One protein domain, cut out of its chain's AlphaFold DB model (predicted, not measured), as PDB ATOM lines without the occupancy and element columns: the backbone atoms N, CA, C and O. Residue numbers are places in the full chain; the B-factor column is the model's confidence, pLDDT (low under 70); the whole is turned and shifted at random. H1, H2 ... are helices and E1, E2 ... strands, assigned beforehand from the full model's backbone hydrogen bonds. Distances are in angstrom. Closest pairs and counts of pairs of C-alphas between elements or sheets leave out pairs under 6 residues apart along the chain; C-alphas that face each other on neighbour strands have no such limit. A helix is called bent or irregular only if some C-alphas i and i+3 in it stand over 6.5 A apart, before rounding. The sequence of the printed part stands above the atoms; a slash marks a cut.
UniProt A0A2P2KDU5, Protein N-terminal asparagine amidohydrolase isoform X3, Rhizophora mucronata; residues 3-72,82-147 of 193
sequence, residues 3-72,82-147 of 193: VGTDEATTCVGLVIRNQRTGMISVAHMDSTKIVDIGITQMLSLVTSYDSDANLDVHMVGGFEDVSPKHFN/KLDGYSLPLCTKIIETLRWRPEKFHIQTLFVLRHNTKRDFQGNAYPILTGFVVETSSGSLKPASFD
ATOM      1  N   VAL A   3      24.604 -49.004 -18.172       94.69
ATOM      2  CA  VAL A   3      24.261 -50.064 -19.129       94.69
ATOM      3  C   VAL A   3      25.367 -50.139 -20.161       94.69
ATOM      4  O   VAL A   3      25.834 -49.111 -20.643       94.69
ATOM      5  N   GLY A   4      25.817 -51.339 -20.506       95.75
ATOM      6  CA  GLY A   4      26.926 -51.480 -21.432       95.75
ATOM      7  C   GLY A   4      27.034 -52.859 -22.040       95.75
ATOM      8  O   GLY A   4      26.305 -53.789 -21.695       95.75
ATOM      9  N   THR A   5      27.956 -52.959 -22.983       96.38
ATOM     10  CA  THR A   5      28.285 -54.193 -23.677       96.38
ATOM     11  C   THR A   5      29.774 -54.214 -23.993       96.38
ATOM     12  O   THR A   5      30.407 -53.162 -24.075       96.38
ATOM     13  N   ASP A   6      30.340 -55.404 -24.130       96.38
ATOM     14  CA  ASP A   6      31.750 -55.627 -24.453       96.38
ATOM     15  C   ASP A   6      31.874 -56.890 -25.318       96.38
ATOM     16  O   ASP A   6      30.866 -57.491 -25.690       96.38
ATOM     17  N   GLU A   7      33.099 -57.284 -25.655       95.00
ATOM     18  CA  GLU A   7      33.436 -58.395 -26.554       95.00
ATOM     19  C   GLU A   7      33.015 -58.160 -28.016       95.00
ATOM     20  O   GLU A   7      32.951 -59.099 -28.811       95.00
ATOM     21  N   ALA A   8      32.780 -56.901 -28.404       94.94
ATOM     22  CA  ALA A   8      32.502 -56.516 -29.780       94.94
ATOM     23  C   ALA A   8      33.787 -56.582 -30.621       94.94
ATOM     24  O   ALA A   8      34.587 -55.646 -30.652       94.94
ATOM     25  N   THR A   9      33.990 -57.715 -31.298       95.19
ATOM     26  CA  THR A   9      35.047 -57.873 -32.304       95.19
ATOM     27  C   THR A   9      34.575 -57.306 -33.644       95.19
ATOM     28  O   THR A   9      34.777 -56.127 -33.920       95.19
ATOM     29  N   THR A  10      33.895 -58.108 -34.461       97.00
ATOM     30  CA  THR A  10      33.243 -57.665 -35.705       97.00
ATOM     31  C   THR A  10      31.836 -57.115 -35.476       97.00
ATOM     32  O   THR A  10      31.268 -56.472 -36.358       97.00
ATOM     33  N   CYS A  11      31.266 -57.377 -34.301       97.69
ATOM     34  CA  CYS A  11      29.977 -56.856 -33.871       97.69
ATOM     35  C   CYS A  11      30.031 -55.341 -33.628       97.69
ATOM     36  O   CYS A  11      31.101 -54.766 -33.423       97.69
ATOM     37  N   VAL A  12      28.865 -54.701 -33.588       98.44
ATOM     38  CA  VAL A  12      28.721 -53.267 -33.316       98.44
ATOM     39  C   VAL A  12      27.755 -53.078 -32.159       98.44
ATOM     40  O   VAL A  12      26.606 -53.513 -32.221       98.44
ATOM     41  N   GLY A  13      28.200 -52.399 -31.108       98.44
ATOM     42  CA  GLY A  13      27.294 -51.890 -30.095       98.44
ATOM     43  C   GLY A  13      26.656 -50.579 -30.558       98.44
ATOM     44  O   GLY A  13      27.345 -49.669 -31.030       98.44
ATOM     45  N   LEU A  14      25.331 -50.503 -30.438       98.62
ATOM     46  CA  LEU A  14      24.502 -49.376 -30.847       98.62
ATOM     47  C   LEU A  14      23.777 -48.804 -29.630       98.62
ATOM     48  O   LEU A  14      23.149 -49.542 -28.870       98.62
ATOM     49  N   VAL A  15      23.825 -47.487 -29.478       98.56
ATOM     50  CA  VAL A  15      23.070 -46.744 -28.466       98.56
ATOM     51  C   VAL A  15      22.150 -45.772 -29.180       98.56
ATOM     52  O   VAL A  15      22.617 -45.008 -30.025       98.56
ATOM     53  N   ILE A  16      20.868 -45.785 -28.822       98.00
ATOM     54  CA  ILE A  16      19.889 -44.783 -29.252       98.00
ATOM     55  C   ILE A  16      19.320 -44.127 -28.001       98.00
ATOM     56  O   ILE A  16      18.766 -44.812 -27.139       98.00
ATOM     57  N   ARG A  17      19.461 -42.805 -27.899       96.88
ATOM     58  CA  ARG A  17      18.972 -42.020 -26.766       96.88
ATOM     59  C   ARG A  17      17.999 -40.949 -27.227       96.88
ATOM     60  O   ARG A  17      18.311 -40.147 -28.099       96.88
ATOM     61  N   ASN A  18      16.842 -40.883 -26.585       96.06
ATOM     62  CA  ASN A  18      15.900 -39.794 -26.784       96.06
ATOM     63  C   ASN A  18      16.379 -38.549 -26.029       96.06
ATOM     64  O   ASN A  18      16.449 -38.556 -24.800       96.06
ATOM     65  N   GLN A  19      16.688 -37.467 -26.750       93.31
ATOM     66  CA  GLN A  19      17.208 -36.238 -26.138       93.31
ATOM     67  C   GLN A  19      16.226 -35.606 -25.145       93.31
ATOM     68  O   GLN A  19      16.652 -35.003 -24.162       93.31
ATOM     69  N   ARG A  20      14.919 -35.743 -25.400       91.81
ATOM     70  CA  ARG A  20      13.857 -35.112 -24.610       91.81
ATOM     71  C   ARG A  20      13.538 -35.899 -23.346       91.81
ATOM     72  O   ARG A  20      13.415 -35.303 -22.284       91.81
ATOM     73  N   THR A  21      13.359 -37.214 -23.462       92.56
ATOM     74  CA  THR A  21      12.965 -38.059 -22.319       92.56
ATOM     75  C   THR A  21      14.163 -38.611 -21.554       92.56
ATOM     76  O   THR A  21      14.013 -39.067 -20.428       92.56
ATOM     77  N   GLY A  22      15.353 -38.597 -22.161       92.75
ATOM     78  CA  GLY A  22      16.551 -39.219 -21.610       92.75
ATOM     79  C   GLY A  22      16.560 -40.746 -21.698       92.75
ATOM     80  O   GLY A  22      17.546 -41.346 -21.283       92.75
ATOM     81  N   MET A  23      15.515 -41.377 -22.247       93.75
ATOM     82  CA  MET A  23      15.451 -42.832 -22.408       93.75
ATOM     83  C   MET A  23      16.548 -43.335 -23.343       93.75
ATOM     84  O   MET A  23      16.816 -42.717 -24.375       93.75
ATOM     85  N   ILE A  24      17.162 -44.464 -22.986       95.94
ATOM     86  CA  ILE A  24      18.293 -45.052 -23.705       95.94
ATOM     87  C   ILE A  24      18.000 -46.517 -23.997       95.94
ATOM     88  O   ILE A  24      17.672 -47.274 -23.089       95.94
ATOM     89  N   SER A  25      18.208 -46.920 -25.247       96.62
ATOM     90  CA  SER A  25      18.279 -48.320 -25.651       96.62
ATOM     91  C   SER A  25      19.707 -48.648 -26.081       96.62
ATOM     92  O   SER A  25      20.301 -47.919 -26.877       96.62
ATOM     93  N   VAL A  26      20.246 -49.761 -25.579       97.62
ATOM     94  CA  VAL A  26      21.584 -50.272 -25.911       97.62
ATOM     95  C   VAL A  26      21.442 -51.662 -26.523       97.62
ATOM     96  O   VAL A  26      20.772 -52.520 -25.957       97.62
ATOM     97  N   ALA A  27      22.085 -51.895 -27.664       97.44
ATOM     98  CA  ALA A  27      22.107 -53.188 -28.337       97.44
ATOM     99  C   ALA A  27      23.530 -53.589 -28.720       97.44
ATOM    100  O   ALA A  27      24.374 -52.736 -28.984       97.44
ATOM    101  N   HIS A  28      23.773 -54.895 -28.801       97.19
ATOM    102  CA  HIS A  28      24.978 -55.483 -29.377       97.19
ATOM    103  C   HIS A  28      24.559 -56.248 -30.633       97.19
ATOM    104  O   HIS A  28      23.892 -57.275 -30.535       97.19
ATOM    105  N   MET A  29      24.895 -55.723 -31.809       96.94
ATOM    106  CA  MET A  29      24.483 -56.284 -33.094       96.94
ATOM    107  C   MET A  29      25.615 -57.102 -33.703       96.94
ATOM    108  O   MET A  29      26.735 -56.612 -33.813       96.94
ATOM    109  N   ASP A  30      25.323 -58.328 -34.127       95.00
ATOM    110  CA  ASP A  30      26.301 -59.288 -34.655       95.00
ATOM    111  C   ASP A  30      26.030 -59.700 -36.114       95.00
ATOM    112  O   ASP A  30      26.868 -60.333 -36.758       95.00
ATOM    113  N   SER A  31      24.870 -59.329 -36.669       93.75
ATOM    114  CA  SER A  31      24.439 -59.760 -37.996       93.75
ATOM    115  C   SER A  31      23.624 -58.701 -38.725       93.75
ATOM    116  O   SER A  31      22.728 -58.085 -38.160       93.75
ATOM    117  N   THR A  32      23.838 -58.561 -40.034       95.44
ATOM    118  CA  THR A  32      23.010 -57.699 -40.897       95.44
ATOM    119  C   THR A  32      21.542 -58.127 -40.934       95.44
ATOM    120  O   THR A  32      20.668 -57.296 -41.172       95.44
ATOM    121  N   LYS A  33      21.258 -59.411 -40.671       93.50
ATOM    122  CA  LYS A  33      19.907 -59.994 -40.714       93.50
ATOM    123  C   LYS A  33      18.989 -59.489 -39.603       93.50
ATOM    124  O   LYS A  33      17.777 -59.557 -39.762       93.50
ATOM    125  N   ILE A  34      19.558 -59.011 -38.496       93.38
ATOM    126  CA  ILE A  34      18.786 -58.554 -37.334       93.38
ATOM    127  C   ILE A  34      18.586 -57.034 -37.307       93.38
ATOM    128  O   ILE A  34      17.790 -56.544 -36.517       93.38
ATOM    129  N   VAL A  35      19.309 -56.272 -38.137       97.31
ATOM    130  CA  VAL A  35      19.423 -54.810 -37.987       97.31
ATOM    131  C   VAL A  35      18.079 -54.102 -38.145       97.31
ATOM    132  O   VAL A  35      17.750 -53.240 -37.335       97.31
ATOM    133  N   ASP A  36      17.282 -54.472 -39.150       96.25
ATOM    134  CA  ASP A  36      16.022 -53.774 -39.450       96.25
ATOM    135  C   ASP A  36      14.993 -53.922 -38.320       96.25
ATOM    136  O   ASP A  36      14.407 -52.939 -37.850       96.25
ATOM    137  N   ILE A  37      14.798 -55.157 -37.851       95.50
ATOM    138  CA  ILE A  37      13.884 -55.446 -36.744       95.50
ATOM    139  C   ILE A  37      14.487 -54.939 -35.432       95.50
ATOM    140  O   ILE A  37      13.781 -54.311 -34.652       95.50
ATOM    141  N   GLY A  38      15.789 -55.126 -35.221       96.12
ATOM    142  CA  GLY A  38      16.500 -54.688 -34.025       96.12
ATOM    143  C   GLY A  38      16.405 -53.182 -33.794       96.12
ATOM    144  O   GLY A  38      16.023 -52.759 -32.709       96.12
ATOM    145  N   ILE A  39      16.656 -52.357 -34.813       97.25
ATOM    146  CA  ILE A  39      16.490 -50.899 -34.703       97.25
ATOM    147  C   ILE A  39      15.025 -50.539 -34.432       97.25
ATOM    148  O   ILE A  39      14.755 -49.669 -33.610       97.25
ATOM    149  N   THR A  40      14.070 -51.233 -35.058       95.62
ATOM    150  CA  THR A  40      12.640 -51.027 -34.774       95.62
ATOM    151  C   THR A  40      12.298 -51.339 -33.312       95.62
ATOM    152  O   THR A  40      11.604 -50.545 -32.685       95.62
ATOM    153  N   GLN A  41      12.830 -52.433 -32.754       95.06
ATOM    154  CA  GLN A  41      12.668 -52.791 -31.339       95.06
ATOM    155  C   GLN A  41      13.281 -51.730 -30.417       95.06
ATOM    156  O   GLN A  41      12.637 -51.280 -29.476       95.06
ATOM    157  N   MET A  42      14.505 -51.279 -30.704       96.44
ATOM    158  CA  MET A  42      15.148 -50.227 -29.910       96.44
ATOM    159  C   MET A  42      14.328 -48.933 -29.915       96.44
ATOM    160  O   MET A  42      14.202 -48.272 -28.889       96.44
ATOM    161  N   LEU A  43      13.749 -48.571 -31.064       95.19
ATOM    162  CA  LEU A  43      12.960 -47.351 -31.207       95.19
ATOM    163  C   LEU A  43      11.612 -47.427 -30.502       95.19
ATOM    164  O   LEU A  43      11.229 -46.437 -29.881       95.19
ATOM    165  N   SER A  44      10.929 -48.575 -30.516       93.25
ATOM    166  CA  SER A  44       9.685 -48.737 -29.748       93.25
ATOM    167  C   SER A  44       9.884 -48.549 -28.243       93.25
ATOM    168  O   SER A  44       8.936 -48.193 -27.556       93.25
ATOM    169  N   LEU A  45      11.108 -48.748 -27.743       92.06
ATOM    170  CA  LEU A  45      11.443 -48.544 -26.334       92.06
ATOM    171  C   LEU A  45      11.770 -47.088 -25.995       92.06
ATOM    172  O   LEU A  45      11.650 -46.707 -24.841       92.06
ATOM    173  N   VAL A  46      12.206 -46.260 -26.952       92.75
ATOM    174  CA  VAL A  46      12.681 -44.886 -26.665       92.75
ATOM    175  C   VAL A  46      11.861 -43.789 -27.336       92.75
ATOM    176  O   VAL A  46      12.111 -42.603 -27.105       92.75
ATOM    177  N   THR A  47      10.888 -44.151 -28.169       88.94
ATOM    178  CA  THR A  47      10.007 -43.211 -28.867       88.94
ATOM    179  C   THR A  47       8.552 -43.465 -28.502       88.94
ATOM    180  O   THR A  47       8.111 -44.601 -28.366       88.94
ATOM    181  N   SER A  48       7.794 -42.383 -28.343       79.06
ATOM    182  CA  SER A  48       6.334 -42.437 -28.283       79.06
ATOM    183  C   SER A  48       5.769 -42.247 -29.689       79.06
ATOM    184  O   SER A  48       6.341 -41.472 -30.458       79.06
ATOM    185  N   TYR A  49       4.620 -42.857 -29.988       62.25
ATOM    186  CA  TYR A  49       3.958 -42.818 -31.303       62.25
ATOM    187  C   TYR A  49       3.765 -41.415 -31.920       62.25
ATOM    188  O   TYR A  49       3.637 -41.316 -33.134       62.25
ATOM    189  N   ASP A  50       3.770 -40.348 -31.115       61.78
ATOM    190  CA  ASP A  50       3.477 -38.971 -31.543       61.78
ATOM    191  C   ASP A  50       4.663 -37.995 -31.364       61.78
ATOM    192  O   ASP A  50       4.482 -36.792 -31.193       61.78
ATOM    193  N   SER A  51       5.912 -38.488 -31.308       65.75
ATOM    194  CA  SER A  51       7.068 -37.603 -31.079       65.75
ATOM    195  C   SER A  51       7.937 -37.365 -32.310       65.75
ATOM    196  O   SER A  51       8.586 -38.290 -32.791       65.75
ATOM    197  N   ASP A  52       8.096 -36.090 -32.686       80.94
ATOM    198  CA  ASP A  52       9.200 -35.565 -33.512       80.94
ATOM    199  C   ASP A  52      10.517 -35.517 -32.701       80.94
ATOM    200  O   ASP A  52      11.157 -34.477 -32.533       80.94
ATOM    201  N   ALA A  53      10.865 -36.637 -32.061       85.38
ATOM    202  CA  ALA A  53      11.993 -36.706 -31.145       85.38
ATOM    203  C   ALA A  53      13.327 -36.679 -31.902       85.38
ATOM    204  O   ALA A  53      13.534 -37.421 -32.862       85.38
ATOM    205  N   ASN A  54      14.258 -35.863 -31.407       94.06
ATOM    206  CA  ASN A  54      15.664 -35.947 -31.781       94.06
ATOM    207  C   ASN A  54      16.328 -37.085 -31.000       94.06
ATOM    208  O   ASN A  54      16.223 -37.153 -29.768       94.06
ATOM    209  N   LEU A  55      17.004 -37.971 -31.724       97.19
ATOM    210  CA  LEU A  55      17.621 -39.174 -31.186       97.19
ATOM    211  C   LEU A  55      19.136 -39.110 -31.352       97.19
ATOM    212  O   LEU A  55      19.633 -39.033 -32.472       97.19
ATOM    213  N   ASP A  56      19.866 -39.181 -30.247       97.81
ATOM    214  CA  ASP A  56      21.316 -39.347 -30.268       97.81
ATOM    215  C   ASP A  56      21.670 -40.795 -30.600       97.81
ATOM    216  O   ASP A  56      21.088 -41.727 -30.041       97.81
ATOM    217  N   VAL A  57      22.647 -40.978 -31.487       98.44
ATOM    218  CA  VAL A  57      23.138 -42.290 -31.911       98.44
ATOM    219  C   VAL A  57      24.632 -42.414 -31.640       98.44
ATOM    220  O   VAL A  57      25.429 -41.575 -32.070       98.44
ATOM    221  N   HIS A  58      25.017 -43.504 -30.977       98.56
ATOM    222  CA  HIS A  58      26.414 -43.891 -30.803       98.56
ATOM    223  C   HIS A  58      26.647 -45.293 -31.360       98.56
ATOM    224  O   HIS A  58      25.923 -46.228 -31.024       98.56
ATOM    225  N   MET A  59      27.678 -45.437 -32.186       98.56
ATOM    226  CA  MET A  59      28.126 -46.702 -32.760       98.56
ATOM    227  C   MET A  59      29.583 -46.945 -32.375       98.56
ATOM    228  O   MET A  59      30.448 -46.111 -32.661       98.56
ATOM    229  N   VAL A  60      29.851 -48.083 -31.736       98.56
ATOM    230  CA  VAL A  60      31.191 -48.487 -31.288       98.56
ATOM    231  C   VAL A  60      31.379 -49.976 -31.547       98.56
ATOM    232  O   VAL A  60      30.487 -50.771 -31.260       98.56
ATOM    233  N   GLY A  61      32.537 -50.368 -32.070       98.00
ATOM    234  CA  GLY A  61      32.843 -51.763 -32.398       98.00
ATOM    235  C   GLY A  61      33.138 -51.944 -33.881       98.00
ATOM    236  O   GLY A  61      33.274 -50.972 -34.621       98.00
ATOM    237  N   GLY A  62      33.283 -53.190 -34.319       97.38
ATOM    238  CA  GLY A  62      33.776 -53.512 -35.653       97.38
ATOM    239  C   GLY A  62      35.205 -53.010 -35.884       97.38
ATOM    240  O   GLY A  62      35.711 -52.111 -35.212       97.38
ATOM    241  N   PHE A  63      35.885 -53.572 -36.870       97.44
ATOM    242  CA  PHE A  63      37.200 -53.104 -37.312       97.44
ATOM    243  C   PHE A  63      37.381 -53.457 -38.792       97.44
ATOM    244  O   PHE A  63      36.492 -54.040 -39.405       97.44
ATOM    245  N   GLU A  64      38.491 -53.080 -39.414       95.56
ATOM    246  CA  GLU A  64      38.814 -53.534 -40.770       95.56
ATOM    247  C   GLU A  64      39.240 -55.011 -40.738       95.56
ATOM    248  O   GLU A  64      40.430 -55.330 -40.720       95.56
ATOM    249  N   ASP A  65      38.259 -55.916 -40.718       92.62
ATOM    250  CA  ASP A  65      38.452 -57.366 -40.579       92.62
ATOM    251  C   ASP A  65      38.826 -58.082 -41.888       92.62
ATOM    252  O   ASP A  65      38.984 -59.300 -41.923       92.62
ATOM    253  N   VAL A  66      39.050 -57.317 -42.959       87.62
ATOM    254  CA  VAL A  66      39.556 -57.808 -44.243       87.62
ATOM    255  C   VAL A  66      40.963 -57.279 -44.490       87.62
ATOM    256  O   VAL A  66      41.275 -56.110 -44.255       87.62
ATOM    257  N   SER A  67      41.836 -58.147 -45.005       69.75
ATOM    258  CA  SER A  67      43.192 -57.751 -45.378       69.75
ATOM    259  C   SER A  67      43.185 -56.789 -46.579       69.75
ATOM    260  O   SER A  67      42.547 -57.094 -47.591       69.75
ATOM    261  N   PRO A  68      43.981 -55.699 -46.555       59.94
ATOM    262  CA  PRO A  68      44.145 -54.797 -47.699       59.94
ATOM    263  C   PRO A  68      44.597 -55.503 -48.988       59.94
ATOM    264  O   PRO A  68      44.377 -54.995 -50.084       59.94
ATOM    265  N   LYS A  69      45.212 -56.693 -48.883       55.34
ATOM    266  CA  LYS A  69      45.678 -57.474 -50.042       55.34
ATOM    267  C   LYS A  69      44.537 -57.958 -50.949       55.34
ATOM    268  O   LYS A  69      44.794 -58.208 -52.122       55.34
ATOM    269  N   HIS A  70      43.300 -58.036 -50.452       50.56
ATOM    270  CA  HIS A  70      42.129 -58.390 -51.266       50.56
ATOM    271  C   HIS A  70      41.608 -57.233 -52.137       50.56
ATOM    272  O   HIS A  70      40.901 -57.485 -53.107       50.56
ATOM    273  N   PHE A  71      41.999 -55.981 -51.870       49.72
ATOM    274  CA  PHE A  71      41.549 -54.827 -52.664       49.72
ATOM    275  C   PHE A  71      42.297 -54.651 -53.997       49.72
ATOM    276  O   PHE A  71      41.781 -54.004 -54.903       49.72
ATOM    277  N   ASN A  72      43.490 -55.242 -54.153       39.94
ATOM    278  CA  ASN A  72      44.352 -55.043 -55.331       39.94
ATOM    279  C   ASN A  72      44.241 -56.138 -56.404       39.94
ATOM    280  O   ASN A  72      45.045 -56.170 -57.336       39.94
ATOM    281  N   LYS A  82      29.559 -59.268 -52.792       50.34
ATOM    282  CA  LYS A  82      29.648 -59.506 -51.354       50.34
ATOM    283  C   LYS A  82      30.734 -58.597 -50.769       50.34
ATOM    284  O   LYS A  82      31.902 -58.765 -51.096       50.34
ATOM    285  N   LEU A  83      30.330 -57.603 -49.978       58.56
ATOM    286  CA  LEU A  83      31.257 -56.840 -49.149       58.56
ATOM    287  C   LEU A  83      32.002 -57.883 -48.309       58.56
ATOM    288  O   LEU A  83      31.384 -58.536 -47.469       58.56
ATOM    289  N   ASP A  84      33.270 -58.135 -48.627       72.50
ATOM    290  CA  ASP A  84      34.070 -59.089 -47.869       72.50
ATOM    291  C   ASP A  84      34.162 -58.617 -46.404       72.50
ATOM    292  O   ASP A  84      34.148 -57.414 -46.122       72.50
ATOM    293  N   GLY A  85      34.236 -59.567 -45.468       86.19
ATOM    294  CA  GLY A  85      34.246 -59.301 -44.024       86.19
ATOM    295  C   GLY A  85      32.859 -59.220 -43.384       86.19
ATOM    296  O   GLY A  85      31.832 -59.442 -44.025       86.19
ATOM    297  N   TYR A  86      32.835 -58.934 -42.088       94.75
ATOM    298  CA  TYR A  86      31.634 -58.864 -41.257       94.75
ATOM    299  C   TYR A  86      31.351 -57.435 -40.786       94.75
ATOM    300  O   TYR A  86      30.192 -57.013 -40.782       94.75
ATOM    301  N   SER A  87      32.390 -56.660 -40.448       96.88
ATOM    302  CA  SER A  87      32.212 -55.351 -39.804       96.88
ATOM    303  C   SER A  87      31.653 -54.301 -40.763       96.88
ATOM    304  O   SER A  87      30.721 -53.579 -40.409       96.88
ATOM    305  N   LEU A  88      32.206 -54.203 -41.980       96.69
ATOM    306  CA  LEU A  88      31.763 -53.224 -42.981       96.69
ATOM    307  C   LEU A  88      30.305 -53.459 -43.408       96.69
ATOM    308  O   LEU A  88      29.527 -52.512 -43.290       96.69
ATOM    309  N   PRO A  89      29.882 -54.678 -43.815       97.25
ATOM    310  CA  PRO A  89      28.474 -54.937 -44.113       97.25
ATOM    311  C   PRO A  89      27.538 -54.569 -42.960       97.25
ATOM    312  O   PRO A  89      26.481 -53.986 -43.194       97.25
ATOM    313  N   LEU A  90      27.921 -54.885 -41.717       97.94
ATOM    314  CA  LEU A  90      27.113 -54.583 -40.538       97.94
ATOM    315  C   LEU A  90      26.993 -53.074 -40.295       97.94
ATOM    316  O   LEU A  90      25.880 -52.569 -40.142       97.94
ATOM    317  N   CYS A  91      28.110 -52.340 -40.324       98.06
ATOM    318  CA  CYS A  91      28.115 -50.883 -40.167       98.06
ATOM    319  C   CYS A  91      27.289 -50.197 -41.262       98.06
ATOM    320  O   CYS A  91      26.468 -49.332 -40.961       98.06
ATOM    321  N   THR A  92      27.477 -50.604 -42.523       97.81
ATOM    322  CA  THR A  92      26.714 -50.082 -43.662       97.81
ATOM    323  C   THR A  92      25.227 -50.325 -43.469       97.81
ATOM    324  O   THR A  92      24.446 -49.383 -43.573       97.81
ATOM    325  N   LYS A  93      24.836 -51.553 -43.107       98.12
ATOM    326  CA  LYS A  93      23.432 -51.901 -42.900       98.12
ATOM    327  C   LYS A  93      22.790 -51.063 -41.791       98.12
ATOM    328  O   LYS A  93      21.682 -50.583 -41.986       98.12
ATOM    329  N   ILE A  94      23.481 -50.823 -40.673       98.50
ATOM    330  CA  ILE A  94      22.976 -49.964 -39.586       98.50
ATOM    331  C   ILE A  94      22.732 -48.533 -40.082       98.50
ATOM    332  O   ILE A  94      21.640 -48.001 -39.892       98.50
ATOM    333  N   ILE A  95      23.713 -47.921 -40.753       98.19
ATOM    334  CA  ILE A  95      23.587 -46.547 -41.265       98.19
ATOM    335  C   ILE A  95      22.485 -46.440 -42.322       98.19
ATOM    336  O   ILE A  95      21.707 -45.487 -42.305       98.19
ATOM    337  N   GLU A  96      22.392 -47.409 -43.232       98.12
ATOM    338  CA  GLU A  96      21.327 -47.460 -44.233       98.12
ATOM    339  C   GLU A  96      19.953 -47.554 -43.575       98.12
ATOM    340  O   GLU A  96      19.066 -46.772 -43.913       98.12
ATOM    341  N   THR A  97      19.778 -48.453 -42.603       98.12
ATOM    342  CA  THR A  97      18.510 -48.586 -41.884       98.12
ATOM    343  C   THR A  97      18.152 -47.285 -41.165       98.12
ATOM    344  O   THR A  97      17.023 -46.831 -41.311       98.12
ATOM    345  N   LEU A  98      19.085 -46.624 -40.469       97.56
ATOM    346  CA  LEU A  98      18.828 -45.322 -39.834       97.56
ATOM    347  C   LEU A  98      18.463 -44.226 -40.850       97.56
ATOM    348  O   LEU A  98      17.588 -43.410 -40.589       97.56
ATOM    349  N   ARG A  99      19.100 -44.212 -42.026       96.88
ATOM    350  CA  ARG A  99      18.848 -43.213 -43.077       96.88
ATOM    351  C   ARG A  99      17.436 -43.291 -43.660       96.88
ATOM    352  O   ARG A  99      16.886 -42.262 -44.039       96.88
ATOM    353  N   TRP A 100      16.887 -44.495 -43.806       94.69
ATOM    354  CA  TRP A 100      15.566 -44.704 -44.421       94.69
ATOM    355  C   TRP A 100      14.399 -44.504 -43.461       94.69
ATOM    356  O   TRP A 100      13.238 -44.629 -43.852       94.69
ATOM    357  N   ARG A 101      14.705 -44.211 -42.203       92.81
ATOM    358  CA  ARG A 101      13.726 -44.033 -41.151       92.81
ATOM    359  C   ARG A 101      13.260 -42.575 -41.038       92.81
ATOM    360  O   ARG A 101      14.025 -41.667 -41.356       92.81
ATOM    361  N   PRO A 102      12.002 -42.342 -40.622       91.94
ATOM    362  CA  PRO A 102      11.448 -40.996 -40.499       91.94
ATOM    363  C   PRO A 102      11.968 -40.225 -39.275       91.94
ATOM    364  O   PRO A 102      11.850 -39.001 -39.244       91.94
ATOM    365  N   GLU A 103      12.507 -40.908 -38.259       93.00
ATOM    366  CA  GLU A 103      13.017 -40.269 -37.046       93.00
ATOM    367  C   GLU A 103      14.291 -39.439 -37.310       93.00
ATOM    368  O   GLU A 103      15.070 -39.698 -38.230       93.00
ATOM    369  N   LYS A 104      14.530 -38.425 -36.470       95.00
ATOM    370  CA  LYS A 104      15.683 -37.523 -36.593       95.00
ATOM    371  C   LYS A 104      16.866 -38.044 -35.785       95.00
ATOM    372  O   LYS A 104      16.914 -37.874 -34.567       95.00
ATOM    373  N   PHE A 105      17.835 -38.641 -36.471       97.31
ATOM    374  CA  PHE A 105      19.045 -39.180 -35.851       97.31
ATOM    375  C   PHE A 105      20.213 -38.191 -35.885       97.31
ATOM    376  O   PHE A 105      20.569 -37.660 -36.935       97.31
ATOM    377  N   HIS A 106      20.861 -38.013 -34.737       97.38
ATOM    378  CA  HIS A 106      22.074 -37.223 -34.549       97.38
ATOM    379  C   HIS A 106      23.218 -38.170 -34.194       97.38
ATOM    380  O   HIS A 106      23.252 -38.733 -33.101       97.38
ATOM    381  N   ILE A 107      24.152 -38.384 -35.121       97.62
ATOM    382  CA  ILE A 107      25.316 -39.243 -34.867       97.62
ATOM    383  C   ILE A 107      26.271 -38.499 -33.930       97.62
ATOM    384  O   ILE A 107      26.976 -37.585 -34.350       97.62
ATOM    385  N   GLN A 108      26.305 -38.917 -32.667       97.88
ATOM    386  CA  GLN A 108      27.174 -38.350 -31.634       97.88
ATOM    387  C   GLN A 108      28.522 -39.067 -31.563       97.88
ATOM    388  O   GLN A 108      29.544 -38.486 -31.202       97.88
ATOM    389  N   THR A 109      28.554 -40.364 -31.874       98.25
ATOM    390  CA  THR A 109      29.791 -41.149 -31.870       98.25
ATOM    391  C   THR A 109      29.761 -42.180 -32.982       98.25
ATOM    392  O   THR A 109      28.832 -42.979 -33.070       98.25
ATOM    393  N   LEU A 110      30.811 -42.184 -33.798       98.00
ATOM    394  CA  LEU A 110      31.039 -43.176 -34.840       98.00
ATOM    395  C   LEU A 110      32.471 -43.704 -34.703       98.00
ATOM    396  O   LEU A 110      33.389 -43.240 -35.376       98.00
ATOM    397  N   PHE A 111      32.669 -44.647 -33.783       98.31
ATOM    398  CA  PHE A 111      33.968 -45.262 -33.505       98.31
ATOM    399  C   PHE A 111      33.978 -46.709 -33.998       98.31
ATOM    400  O   PHE A 111      33.965 -47.665 -33.221       98.31
ATOM    401  N   VAL A 112      33.939 -46.851 -35.323       98.12
ATOM    402  CA  VAL A 112      33.834 -48.137 -36.023       98.12
ATOM    403  C   VAL A 112      34.871 -48.258 -37.139       98.12
ATOM    404  O   VAL A 112      35.470 -47.261 -37.557       98.12
ATOM    405  N   LEU A 113      35.069 -49.476 -37.652       96.75
ATOM    406  CA  LEU A 113      35.943 -49.763 -38.801       96.75
ATOM    407  C   LEU A 113      37.343 -49.164 -38.606       96.75
ATOM    408  O   LEU A 113      37.981 -49.422 -37.587       96.75
ATOM    409  N   ARG A 114      37.822 -48.339 -39.547       96.62
ATOM    410  CA  ARG A 114      39.141 -47.696 -39.497       96.62
ATOM    411  C   ARG A 114      39.380 -46.929 -38.197       96.62
ATOM    412  O   ARG A 114      40.490 -46.970 -37.678       96.62
ATOM    413  N   HIS A 115      38.357 -46.264 -37.654       97.88
ATOM    414  CA  HIS A 115      38.480 -45.523 -36.395       97.88
ATOM    415  C   HIS A 115      38.712 -46.444 -35.198       97.88
ATOM    416  O   HIS A 115      39.378 -46.045 -34.251       97.88
ATOM    417  N   ASN A 116      38.226 -47.681 -35.277       98.25
ATOM    418  CA  ASN A 116      38.400 -48.699 -34.255       98.25
ATOM    419  C   ASN A 116      39.460 -49.748 -34.635       98.25
ATOM    420  O   ASN A 116      39.523 -50.788 -34.000       98.25
ATOM    421  N   THR A 117      40.294 -49.525 -35.657       97.62
ATOM    422  CA  THR A 117      41.281 -50.519 -36.112       97.62
ATOM    423  C   THR A 117      42.682 -50.193 -35.614       97.62
ATOM    424  O   THR A 117      43.229 -49.130 -35.904       97.62
ATOM    425  N   LYS A 118      43.317 -51.160 -34.953       96.62
ATOM    426  CA  LYS A 118      44.759 -51.199 -34.701       96.62
ATOM    427  C   LYS A 118      45.382 -52.347 -35.489       96.62
ATOM    428  O   LYS A 118      44.738 -53.366 -35.711       96.62
ATOM    429  N   ARG A 119      46.641 -52.189 -35.901       95.50
ATOM    430  CA  ARG A 119      47.425 -53.262 -36.522       95.50
ATOM    431  C   ARG A 119      48.627 -53.619 -35.657       95.50
ATOM    432  O   ARG A 119      49.216 -52.735 -35.032       95.50
ATOM    433  N   ASP A 120      48.949 -54.905 -35.586       94.00
ATOM    434  CA  ASP A 120      50.166 -55.389 -34.931       94.00
ATOM    435  C   ASP A 120      51.394 -55.284 -35.858       94.00
ATOM    436  O   ASP A 120      51.302 -54.825 -37.000       94.00
ATOM    437  N   PHE A 121      52.562 -55.722 -35.377       92.94
ATOM    438  CA  PHE A 121      53.805 -55.724 -36.160       92.94
ATOM    439  C   PHE A 121      53.765 -56.650 -37.389       92.94
ATOM    440  O   PHE A 121      54.566 -56.478 -38.304       92.94
ATOM    441  N   GLN A 122      52.853 -57.624 -37.415       92.00
ATOM    442  CA  GLN A 122      52.642 -58.540 -38.539       92.00
ATOM    443  C   GLN A 122      51.605 -57.995 -39.539       92.00
ATOM    444  O   GLN A 122      51.415 -58.568 -40.612       92.00
ATOM    445  N   GLY A 123      50.958 -56.868 -39.221       89.81
ATOM    446  CA  GLY A 123      49.919 -56.236 -40.029       89.81
ATOM    447  C   GLY A 123      48.509 -56.788 -39.793       89.81
ATOM    448  O   GLY A 123      47.579 -56.357 -40.491       89.81
ATOM    449  N   ASN A 124      48.325 -57.693 -38.825       91.38
ATOM    450  CA  ASN A 124      47.016 -58.229 -38.455       91.38
ATOM    451  C   ASN A 124      46.177 -57.126 -37.808       91.38
ATOM    452  O   ASN A 124      46.677 -56.365 -36.977       91.38
ATOM    453  N   ALA A 125      44.911 -57.022 -38.210       94.75
ATOM    454  CA  ALA A 125      43.990 -56.015 -37.703       94.75
ATOM    455  C   ALA A 125      43.240 -56.517 -36.462       94.75
ATOM    456  O   ALA A 125      42.822 -57.672 -36.416       94.75
ATOM    457  N   TYR A 126      43.043 -55.626 -35.490       95.75
ATOM    458  CA  TYR A 126      42.299 -55.871 -34.255       95.75
ATOM    459  C   TYR A 126      41.497 -54.625 -33.854       95.75
ATOM    460  O   TYR A 126      41.930 -53.506 -34.158       95.75
ATOM    461  N   PRO A 127      40.363 -54.786 -33.148       97.25
ATOM    462  CA  PRO A 127      39.619 -53.656 -32.606       97.25
ATOM    463  C   PRO A 127      40.414 -52.931 -31.504       97.25
ATOM    464  O   PRO A 127      41.107 -53.567 -30.709       97.25
ATOM    465  N   ILE A 128      40.313 -51.599 -31.441       97.81
ATOM    466  CA  ILE A 128      40.881 -50.775 -30.358       97.81
ATOM    467  C   ILE A 128      39.999 -50.877 -29.111       97.81
ATOM    468  O   ILE A 128      40.496 -51.117 -28.015       97.81
ATOM    469  N   LEU A 129      38.693 -50.685 -29.294       97.12
ATOM    470  CA  LEU A 129      37.656 -50.798 -28.281       97.12
ATOM    471  C   LEU A 129      36.753 -51.983 -28.614       97.12
ATOM    472  O   LEU A 129      36.224 -52.077 -29.723       97.12
ATOM    473  N   THR A 130      36.553 -52.854 -27.629       97.19
ATOM    474  CA  THR A 130      35.615 -53.983 -27.702       97.19
ATOM    475  C   THR A 130      34.357 -53.754 -26.877       97.19
ATOM    476  O   THR A 130      33.402 -54.511 -27.020       97.19
ATOM    477  N   GLY A 131      34.329 -52.711 -26.045       97.62
ATOM    478  CA  GLY A 131      33.225 -52.460 -25.135       97.62
ATOM    479  C   GLY A 131      33.104 -51.021 -24.669       97.62
ATOM    480  O   GLY A 131      34.039 -50.216 -24.748       97.62
ATOM    481  N   PHE A 132      31.909 -50.701 -24.191       98.38
ATOM    482  CA  PHE A 132      31.559 -49.408 -23.632       98.38
ATOM    483  C   PHE A 132      30.471 -49.538 -22.570       98.38
ATOM    484  O   PHE A 132      29.722 -50.515 -22.505       98.38
ATOM    485  N   VAL A 133      30.358 -48.489 -21.768       97.88
ATOM    486  CA  VAL A 133      29.265 -48.265 -20.832       97.88
ATOM    487  C   VAL A 133      28.647 -46.898 -21.093       97.88
ATOM    488  O   VAL A 133      29.342 -45.947 -21.455       97.88
ATOM    489  N   VAL A 134      27.337 -46.807 -20.905       97.69
ATOM    490  CA  VAL A 134      26.559 -45.576 -20.956       97.69
ATOM    491  C   VAL A 134      26.007 -45.294 -19.568       97.69
ATOM    492  O   VAL A 134      25.390 -46.155 -18.934       97.69
ATOM    493  N   GLU A 135      26.216 -44.073 -19.098       96.88
ATOM    494  CA  GLU A 135      25.565 -43.569 -17.898       96.88
ATOM    495  C   GLU A 135      24.152 -43.085 -18.237       96.88
ATOM    496  O   GLU A 135      23.980 -42.131 -18.990       96.88
ATOM    497  N   THR A 136      23.124 -43.732 -17.681       92.31
ATOM    498  CA  THR A 136      21.732 -43.480 -18.092       92.31
ATOM    499  C   THR A 136      21.214 -42.096 -17.715       92.31
ATOM    500  O   THR A 136      20.351 -41.562 -18.401       92.31
ATOM    501  N   SER A 137      21.748 -41.491 -16.651       92.62
ATOM    502  CA  SER A 137      21.362 -40.148 -16.205       92.62
ATOM    503  C   SER A 137      21.871 -39.047 -17.136       92.62
ATOM    504  O   SER A 137      21.191 -38.041 -17.316       92.62
ATOM    505  N   SER A 138      23.056 -39.225 -17.729       92.88
ATOM    506  CA  SER A 138      23.727 -38.197 -18.535       92.88
ATOM    507  C   SER A 138      23.745 -38.511 -20.033       92.88
ATOM    508  O   SER A 138      23.895 -37.605 -20.848       92.88
ATOM    509  N   GLY A 139      23.600 -39.781 -20.414       93.44
ATOM    510  CA  GLY A 139      23.883 -40.263 -21.766       93.44
ATOM    511  C   GLY A 139      25.378 -40.352 -22.089       93.44
ATOM    512  O   GLY A 139      25.731 -40.606 -23.237       93.44
ATOM    513  N   SER A 140      26.273 -40.144 -21.114       95.69
ATOM    514  CA  SER A 140      27.720 -40.181 -21.343       95.69
ATOM    515  C   SER A 140      28.191 -41.597 -21.672       95.69
ATOM    516  O   SER A 140      27.956 -42.527 -20.900       95.69
ATOM    517  N   LEU A 141      28.893 -41.741 -22.800       97.50
ATOM    518  CA  LEU A 141      29.495 -42.993 -23.251       97.50
ATOM    519  C   LEU A 141      30.987 -43.025 -22.911       97.50
ATOM    520  O   LEU A 141      31.722 -42.082 -23.208       97.50
ATOM    521  N   LYS A 142      31.445 -44.126 -22.312       97.75
ATOM    522  CA  LYS A 142      32.853 -44.345 -21.954       97.75
ATOM    523  C   LYS A 142      33.302 -45.743 -22.378       97.75
ATOM    524  O   LYS A 142      32.512 -46.679 -22.245       97.75
ATOM    525  N   PRO A 143      34.553 -45.921 -22.842       97.75
ATOM    526  CA  PRO A 143      35.141 -47.248 -22.994       97.75
ATOM    527  C   PRO A 143      35.046 -48.039 -21.687       97.75
ATOM    528  O   PRO A 143      35.280 -47.481 -20.614       97.75
ATOM    529  N   ALA A 144      34.703 -49.321 -21.774       97.19
ATOM    530  CA  ALA A 144      34.572 -50.180 -20.604       97.19
ATOM    531  C   ALA A 144      34.826 -51.643 -20.960       97.19
ATOM    532  O   ALA A 144      34.598 -52.062 -22.093       97.19
ATOM    533  N   SER A 145      35.244 -52.408 -19.958       95.69
ATOM    534  CA  SER A 145      35.222 -53.862 -19.981       95.69
ATOM    535  C   SER A 145      34.528 -54.386 -18.732       95.69
ATOM    536  O   SER A 145      34.546 -53.743 -17.680       95.69
ATOM    537  N   PHE A 146      33.882 -55.542 -18.859       94.62
ATOM    538  CA  PHE A 146      33.087 -56.125 -17.777       94.62
ATOM    539  C   PHE A 146      33.676 -57.463 -17.363       94.62
ATOM    540  O   PHE A 146      33.808 -58.370 -18.194       94.62
ATOM    541  N   ASP A 147      33.988 -57.607 -16.076       92.50
ATOM    542  CA  ASP A 147      34.309 -58.908 -15.501       92.50
ATOM    543  C   ASP A 147      33.095 -59.853 -15.569       92.50
ATOM    544  O   ASP A 147      31.964 -59.444 -15.831       92.50
TER     545      ASP A 147
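This is residues 3 to 72 and 82 to 147 of the 193 residues of the protein "Protein N-terminal asparagine amidohydrolase isoform X3" of Rhizophora mucronata (UniProt A0A2P2KDU5). A twisted sheet of four strands makes the middle of this domain; helices H1 and H2 cover one face, and a small sheet, E1, E8 and E9, lies over the other. The short hairpin E6 and E7 lies towards one end of the longest axis, after the small helix H3. The printed part has 136 residues, with named elements in the order E1 E2 E3 H1 E4 H2 E5 H3 E6 E7 E8 E9, class mixed; the large sheet is mixed, in the order E3 E2 E4 E5. It is compact, with a radius of gyration of the C-alphas of 15.4 A, and spans 52 by 34 by 21 A, only just elongated.

Start at E1, residues 3 to 5; it is antiparallel to E8, residues 132 to 135, with N 5 and O 132 at 3.1 A. E8 forms a hairpin with E9, residues 141 to 143, where N 133 and O 142 are 2.9 A apart. Next find the hairpin of E2, residues 12 to 18, and E3, residues 24 to 29, with N 14 and O 27 at 2.8 A. H1, residues 32 to 46, follows, over E3 and E2 at a height over the sheet of 8.6 A. E4, residues 54 to 61, is antiparallel to E2, with N 15 and O 58 at 2.9 A; E3, H1 and E4 are a split strand-helix-strand unit, E2 between its strands, with a right-handed crossover. H2, residues 87 to 99, is on the same face, making two layers; it touches H1 at a steep tilt of 44 degrees, the same way, the closest C-alphas, Thr 32 and Leu 90, being 5.2 A apart. E5, residues 104 to 112, is parallel to E4, with N 57 and O 106 at 2.8 A, and bends by 63 degrees at residue 108. H3, residues 113 to 116, only grazes the large sheet; then E6, residues 117 to 119, pairs with E7, residues 125 to 127, with N 118 and O 126 at 2.8 A. The two larger sheets form a sandwich, face to face, 9.5 A centre to centre where they face each other. Each O i to N i+4 pair is within hydrogen-bond range in H2, 9 of 11 in H1; H3 is too short for one.

Find C-alpha 3 at (24.261, -50.064, -19.129), where E1 begins. E2 measures 19.7 A, E4 23.4 A and E5 21.0 A. H1 runs 21.8 A from C-alpha 32 at (23.010, -57.699, -40.897) and is irregular, with C-alphas 33 and 36 7.4 A apart; H2 runs 18.3 A. E9 ends at C-alpha 143, (35.141, -47.248, -22.994).

The farthest C-alphas, Asp 50 and Gln 122, are 53.4 A apart. Residues 73 to 81 are not printed; C-alphas 72 and 82 are 15.9 A apart across this cut, on the link from E4 to H2. Of the links printed whole, none is long. The mean pLDDT of the printed part is 92.2, and residues 49 to 51, 67 to 72 and 82 to 83 are under 70.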